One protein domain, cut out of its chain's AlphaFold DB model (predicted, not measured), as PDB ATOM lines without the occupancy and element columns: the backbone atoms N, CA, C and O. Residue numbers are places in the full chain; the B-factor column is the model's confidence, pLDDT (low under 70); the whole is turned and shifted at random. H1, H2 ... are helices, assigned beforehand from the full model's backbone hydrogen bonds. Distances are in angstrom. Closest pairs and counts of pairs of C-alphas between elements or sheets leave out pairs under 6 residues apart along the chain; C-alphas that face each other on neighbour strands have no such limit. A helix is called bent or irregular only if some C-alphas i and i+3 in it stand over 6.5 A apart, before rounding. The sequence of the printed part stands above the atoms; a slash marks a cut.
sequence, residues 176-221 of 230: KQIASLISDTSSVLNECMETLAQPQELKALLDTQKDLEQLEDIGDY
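Overview. This is residues 176 to 221 of the 230 residues of the protein "TINF2_N domain-containing protein" of Liparis tanakae (Tanaka's snailfish) (UniProt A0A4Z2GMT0). What does the model look like at first sight? It is a flat, open hook: the long straight helix H3 makes one arm, the shorter helix H2 makes the other, with a corner at residues 196 to 198, and the short helix H1 turns inward at the far end of H2. The space between the arms is empty, and no helix touches another. What is it built of? The printed part has 46 residues with three named helices, H1, H2 and H3 in that order, and no named strand, and its class is all helix. How spread out is it? It is extended, with a radius of gyration of the C-alphas of 15.7 A and spans of 45 by 28 by 7 A.

Along the chain. Where is the longest helix? H3 is residues 199 to 221, 34.4 A from first to last C-alpha. It begins at C-alpha 199 at (-22.830, -37.431, -44.479) and ends at C-alpha 221 at (-56.809, -40.841, -48.745). Which helices come before it? H2 is residues 185 to 195, 15.4 A from first to last C-alpha. H1 is residues 176 to 181, 9.0 A long by the same measure, and begins at C-alpha 176 at (-31.971, -61.834, -40.820).

Arrangement. Does H3 meet the other helices? H3 and H2 are apart, with no C-alpha of the one within 8 A of the other. H3 and H1 are apart by the same test, and so are H1 and H2. Does any part of the chain come back near another? Residues 176 to 221 stand free, with no C-alpha 8 or more residues away along the chain within 10 A. What do the backbone N and O atoms show? In H1 and H2 every O i to N i+4 pair is within hydrogen-bond range, and in H3 18 of 19 are. No helix is bent or irregular.

Size, cuts and confidence. How large is it? The two C-alphas farthest apart are those of Asp 184 and Tyr 221, at 45.4 A. The first and last printed C-alphas, of Lys 176 and Tyr 221, are 33.5 A apart. Are there cuts or long links? The printed part has no cut. The links from H2 to H3 and from H1 to H2 are both tight, with 3 residues in each. Where is the confidence low? The mean pLDDT of the printed part is 71.4, and residues 195 to 199 and 212 to 221 are under 70. The mean is 64 in H3, 79 in H2 and 82 in H1.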
ATOM      1  N   LYS A 176     -32.433 -60.516 -41.287       79.88
ATOM      2  CA  LYS A 176     -31.971 -61.834 -40.820       79.88
ATOM      3  C   LYS A 176     -31.340 -62.668 -41.936       79.88
ATOM      4  O   LYS A 176     -30.354 -63.353 -41.691       79.88
ATOM      5  N   GLN A 177     -31.896 -62.612 -43.145       80.62
ATOM      6  CA  GLN A 177     -31.344 -63.312 -44.307       80.62
ATOM      7  C   GLN A 177     -30.030 -62.663 -44.754       80.62
ATOM      8  O   GLN A 177     -29.057 -63.379 -44.976       80.62
ATOM      9  N   ILE A 178     -29.965 -61.327 -44.775       83.62
ATOM     10  CA  ILE A 178     -28.731 -60.583 -45.076       83.62
ATOM     11  C   ILE A 178     -27.639 -60.923 -44.056       83.62
ATOM     12  O   ILE A 178     -26.528 -61.274 -44.438       83.62
ATOM     13  N   ALA A 179     -27.964 -60.917 -42.760       82.12
ATOM     14  CA  ALA A 179     -27.016 -61.260 -41.703       82.12
ATOM     15  C   ALA A 179     -26.435 -62.677 -41.861       82.12
ATOM     16  O   ALA A 179     -25.269 -62.892 -41.552       82.12
ATOM     17  N   SER A 180     -27.219 -63.631 -42.377       84.62
ATOM     18  CA  SER A 180     -26.745 -65.000 -42.627       84.62
ATOM     19  C   SER A 180     -25.818 -65.145 -43.844       84.62
ATOM     20  O   SER A 180     -25.121 -66.149 -43.949       84.62
ATOM     21  N   LEU A 181     -25.803 -64.158 -44.750       81.44
ATOM     22  CA  LEU A 181     -24.940 -64.115 -45.940       81.44
ATOM     23  C   LEU A 181     -23.573 -63.471 -45.650       81.44
ATOM     24  O   LEU A 181     -22.638 -63.636 -46.432       81.44
ATOM     25  N   ILE A 182     -23.451 -62.738 -44.539       84.31
ATOM     26  CA  ILE A 182     -22.227 -62.036 -44.145       84.31
ATOM     27  C   ILE A 182     -21.312 -63.016 -43.400       84.31
ATOM     28  O   ILE A 182     -21.596 -63.408 -42.271       84.31
ATOM     29  N   SER A 183     -20.202 -63.404 -44.031       79.06
ATOM     30  CA  SER A 183     -19.199 -64.302 -43.440       79.06
ATOM     31  C   SER A 183     -18.154 -63.569 -42.592       79.06
ATOM     32  O   SER A 183     -17.708 -64.107 -41.581       79.06
ATOM     33  N   ASP A 184     -17.794 -62.340 -42.969       85.44
ATOM     34  CA  ASP A 184     -16.881 -61.469 -42.225       85.44
ATOM     35  C   ASP A 184     -17.544 -60.114 -41.966       85.44
ATOM     36  O   ASP A 184     -17.564 -59.210 -42.798       85.44
ATOM     37  N   THR A 185     -18.127 -59.977 -40.778       84.75
ATOM     38  CA  THR A 185     -18.854 -58.766 -40.391       84.75
ATOM     39  C   THR A 185     -17.936 -57.548 -40.269       84.75
ATOM     40  O   THR A 185     -18.395 -56.428 -40.478       84.75
ATOM     41  N   SER A 186     -16.653 -57.733 -39.937       81.62
ATOM     42  CA  SER A 186     -15.745 -56.607 -39.698       81.62
ATOM     43  C   SER A 186     -15.312 -55.939 -40.998       81.62
ATOM     44  O   SER A 186     -15.249 -54.712 -41.044       81.62
ATOM     45  N   SER A 187     -15.011 -56.718 -42.039       82.75
ATOM     46  CA  SER A 187     -14.665 -56.156 -43.350       82.75
ATOM     47  C   SER A 187     -15.863 -55.460 -43.987       82.75
ATOM     48  O   SER A 187     -15.731 -54.312 -44.406       82.75
ATOM     49  N   VAL A 188     -17.045 -56.086 -43.941       80.62
ATOM     50  CA  VAL A 188     -18.290 -55.493 -44.454       80.62
ATOM     51  C   VAL A 188     -18.614 -54.171 -43.754       80.62
ATOM     52  O   VAL A 188     -18.953 -53.194 -44.414       80.62
ATOM     53  N   LEU A 189     -18.473 -54.097 -42.425       81.19
ATOM     54  CA  LEU A 189     -18.701 -52.846 -41.695       81.19
ATOM     55  C   LEU A 189     -17.714 -51.746 -42.100       81.19
ATOM     56  O   LEU A 189     -18.142 -50.611 -42.292       81.19
ATOM     57  N   ASN A 190     -16.426 -52.066 -42.244       81.06
ATOM     58  CA  ASN A 190     -15.421 -51.081 -42.650       81.06
ATOM     59  C   ASN A 190     -15.693 -50.555 -44.070       81.06
ATOM     60  O   ASN A 190     -15.732 -49.343 -44.265       81.06
ATOM     61  N   GLU A 191     -15.986 -51.440 -45.027       79.44
ATOM     62  CA  GLU A 191     -16.303 -51.073 -46.415       79.44
ATOM     63  C   GLU A 191     -17.594 -50.235 -46.516       79.44
ATOM     64  O   GLU A 191     -17.648 -49.217 -47.218       79.44
ATOM     65  N   CYS A 192     -18.635 -50.593 -45.753       75.25
ATOM     66  CA  CYS A 192     -19.861 -49.800 -45.685       75.25
ATOM     67  C   CYS A 192     -19.623 -48.416 -45.067       75.25
ATOM     68  O   CYS A 192     -20.154 -47.431 -45.576       75.25
ATOM     69  N   MET A 193     -18.835 -48.313 -43.992       77.50
ATOM     70  CA  MET A 193     -18.559 -47.025 -43.340       77.50
ATOM     71  C   MET A 193     -17.689 -46.105 -44.203       77.50
ATOM     72  O   MET A 193     -17.900 -44.893 -44.188       77.50
ATOM     73  N   GLU A 194     -16.770 -46.659 -44.997       73.19
ATOM     74  CA  GLU A 194     -16.017 -45.903 -46.006       73.19
ATOM     75  C   GLU A 194     -16.933 -45.372 -47.117       73.19
ATOM     76  O   GLU A 194     -16.829 -44.209 -47.507       73.19
ATOM     77  N   THR A 195     -17.894 -46.181 -47.573       67.44
ATOM     78  CA  THR A 195     -18.876 -45.769 -48.591       67.44
ATOM     79  C   THR A 195     -19.854 -44.713 -48.054       67.44
ATOM     80  O   THR A 195     -20.250 -43.800 -48.774       67.44
ATOM     81  N   LEU A 196     -20.211 -44.791 -46.768       67.62
ATOM     82  CA  LEU A 196     -21.088 -43.842 -46.067       67.62
ATOM     83  C   LEU A 196     -20.365 -42.581 -45.566       67.62
ATOM     84  O   LEU A 196     -20.996 -41.715 -44.954       67.62
ATOM     85  N   ALA A 197     -19.066 -42.431 -45.842       61.62
ATOM     86  CA  ALA A 197     -18.247 -41.307 -45.388       61.62
ATOM     87  C   ALA A 197     -18.634 -39.943 -46.000       61.62
ATOM     88  O   ALA A 197     -17.958 -38.944 -45.749       61.62
ATOM     89  N   GLN A 198     -19.734 -39.868 -46.761       69.56
ATOM     90  CA  GLN A 198     -20.352 -38.630 -47.231       69.56
ATOM     91  C   GLN A 198     -21.679 -38.354 -46.486       69.56
ATOM     92  O   GLN A 198     -22.761 -38.663 -46.991       69.56
ATOM     93  N   PRO A 199     -21.642 -37.713 -45.296       69.44
ATOM     94  CA  PRO A 199     -22.830 -37.431 -44.479       69.44
ATOM     95  C   PRO A 199     -23.924 -36.640 -45.204       69.44
ATOM     96  O   PRO A 199     -25.099 -36.715 -44.849       69.44
ATOM     97  N   GLN A 200     -23.531 -35.844 -46.199       71.94
ATOM     98  CA  GLN A 200     -24.432 -35.013 -46.991       71.94
ATOM     99  C   GLN A 200     -25.312 -35.862 -47.917       71.94
ATOM    100  O   GLN A 200     -26.504 -35.584 -48.029       71.94
ATOM    101  N   GLU A 201     -24.759 -36.923 -48.512       70.50
ATOM    102  CA  GLU A 201     -25.515 -37.859 -49.351       70.50
ATOM    103  C   GLU A 201     -26.480 -38.686 -48.501       70.50
ATOM    104  O   GLU A 201     -27.656 -38.788 -48.835       70.50
ATOM    105  N   LEU A 202     -26.028 -39.179 -47.341       71.69
ATOM    106  CA  LEU A 202     -26.890 -39.904 -46.405       71.69
ATOM    107  C   LEU A 202     -28.054 -39.036 -45.902       71.69
ATOM    108  O   LEU A 202     -29.183 -39.513 -45.805       71.69
ATOM    109  N   LYS A 203     -27.804 -37.754 -45.608       76.00
ATOM    110  CA  LYS A 203     -28.864 -36.821 -45.212       76.00
ATOM    111  C   LYS A 203     -29.884 -36.622 -46.335       76.00
ATOM    112  O   LYS A 203     -31.076 -36.749 -46.076       76.00
ATOM    113  N   ALA A 204     -29.420 -36.353 -47.557       75.06
ATOM    114  CA  ALA A 204     -30.301 -36.195 -48.711       75.06
ATOM    115  C   ALA A 204     -31.182 -37.438 -48.919       75.06
ATOM    116  O   ALA A 204     -32.373 -37.307 -49.176       75.06
ATOM    117  N   LEU A 205     -30.626 -38.637 -48.718       71.94
ATOM    118  CA  LEU A 205     -31.377 -39.888 -48.813       71.94
ATOM    119  C   LEU A 205     -32.464 -40.020 -47.749       71.94
ATOM    120  O   LEU A 205     -33.611 -40.314 -48.085       71.94
ATOM    121  N   LEU A 206     -32.121 -39.773 -46.485       77.06
ATOM    122  CA  LEU A 206     -33.079 -39.842 -45.381       77.06
ATOM    123  C   LEU A 206     -34.201 -38.809 -45.528       77.06
ATOM    124  O   LEU A 206     -35.340 -39.093 -45.158       77.06
ATOM    125  N   ASP A 207     -33.895 -37.629 -46.069       78.44
ATOM    126  CA  ASP A 207     -34.900 -36.605 -46.350       78.44
ATOM    127  C   ASP A 207     -35.823 -37.058 -47.502       78.44
ATOM    128  O   ASP A 207     -37.041 -37.033 -47.346       78.44
ATOM    129  N   THR A 208     -35.283 -37.624 -48.592       72.88
ATOM    130  CA  THR A 208     -36.121 -38.146 -49.693       72.88
ATOM    131  C   THR A 208     -36.992 -39.346 -49.324       72.88
ATOM    132  O   THR A 208     -38.097 -39.472 -49.848       72.88
ATOM    133  N   GLN A 209     -36.543 -40.222 -48.418       71.69
ATOM    134  CA  GLN A 209     -37.374 -41.325 -47.923       71.69
ATOM    135  C   GLN A 209     -38.573 -40.817 -47.121       71.69
ATOM    136  O   GLN A 209     -39.679 -41.315 -47.314       71.69
ATOM    137  N   LYS A 210     -38.379 -39.793 -46.281       73.25
ATOM    138  CA  LYS A 210     -39.484 -39.162 -45.545       73.25
ATOM    139  C   LYS A 210     -40.504 -38.527 -46.485       73.25
ATOM    140  O   LYS A 210     -41.698 -38.627 -46.223       73.25
ATOM    141  N   ASP A 211     -40.043 -37.891 -47.559       71.88
ATOM    142  CA  ASP A 211     -40.930 -37.283 -48.552       71.88
ATOM    143  C   ASP A 211     -41.725 -38.351 -49.331       71.88
ATOM    144  O   ASP A 211     -42.914 -38.161 -49.591       71.88
ATOM    145  N   LEU A 212     -41.109 -39.498 -49.657       64.75
ATOM    146  CA  LEU A 212     -41.798 -40.626 -50.303       64.75
ATOM    147  C   LEU A 212     -42.859 -41.265 -49.396       64.75
ATOM    148  O   LEU A 212     -43.980 -41.493 -49.846       64.75
ATOM    149  N   GLU A 213     -42.528 -41.520 -48.128       62.97
ATOM    150  CA  GLU A 213     -43.469 -42.082 -47.147       62.97
ATOM    151  C   GLU A 213     -44.679 -41.154 -46.938       62.97
ATOM    152  O   GLU A 213     -45.812 -41.622 -46.842       62.97
ATOM    153  N   GLN A 214     -44.472 -39.830 -46.954       59.62
ATOM    154  CA  GLN A 214     -45.565 -38.851 -46.880       59.62
ATOM    155  C   GLN A 214     -46.459 -38.847 -48.129       59.62
ATOM    156  O   GLN A 214     -47.659 -38.599 -48.016       59.62
ATOM    157  N   LEU A 215     -45.912 -39.117 -49.317       54.97
ATOM    158  CA  LEU A 215     -46.693 -39.207 -50.557       54.97
ATOM    159  C   LEU A 215     -47.546 -40.483 -50.618       54.97
ATOM    160  O   LEU A 215     -48.671 -40.430 -51.121       54.97
ATOM    161  N   GLU A 216     -47.050 -41.602 -50.087       54.91
ATOM    162  CA  GLU A 216     -47.827 -42.844 -49.968       54.91
ATOM    163  C   GLU A 216     -48.996 -42.687 -48.976       54.91
ATOM    164  O   GLU A 216     -50.122 -43.070 -49.296       54.91
ATOM    165  N   ASP A 217     -48.774 -42.011 -47.842       51.59
ATOM    166  CA  ASP A 217     -49.800 -41.763 -46.811       51.59
ATOM    167  C   ASP A 217     -50.909 -40.795 -47.299       51.59
ATOM    168  O   ASP A 217     -52.079 -40.898 -46.922       51.59
ATOM    169  N   ILE A 218     -50.579 -39.873 -48.216       49.56
ATOM    170  CA  ILE A 218     -51.556 -38.988 -48.883       49.56
ATOM    171  C   ILE A 218     -52.333 -39.734 -49.985       49.56
ATOM    172  O   ILE A 218     -53.523 -39.466 -50.199       49.56
ATOM    173  N   GLY A 219     -51.696 -40.687 -50.674       42.94
ATOM    174  CA  GLY A 219     -52.310 -41.509 -51.724       42.94
ATOM    175  C   GLY A 219     -53.411 -42.447 -51.214       42.94
ATOM    176  O   GLY A 219     -54.395 -42.683 -51.923       42.94
ATOM    177  N   ASP A 220     -53.314 -42.901 -49.963       43.72
ATOM    178  CA  ASP A 220     -54.327 -43.753 -49.330       43.72
ATOM    179  C   ASP A 220     -55.623 -43.003 -48.954       43.72
ATOM    180  O   ASP A 220     -56.685 -43.622 -48.833       43.72
ATOM    181  N   TYR A 221     -55.599 -41.665 -48.893       44.31
ATOM    182  CA  TYR A 221     -56.809 -40.841 -48.745       44.31
ATOM    183  C   TYR A 221     -57.547 -40.573 -50.071       44.31
ATOM    184  O   TYR A 221     -58.717 -40.184 -50.055       44.31
TER     185      TYR A 221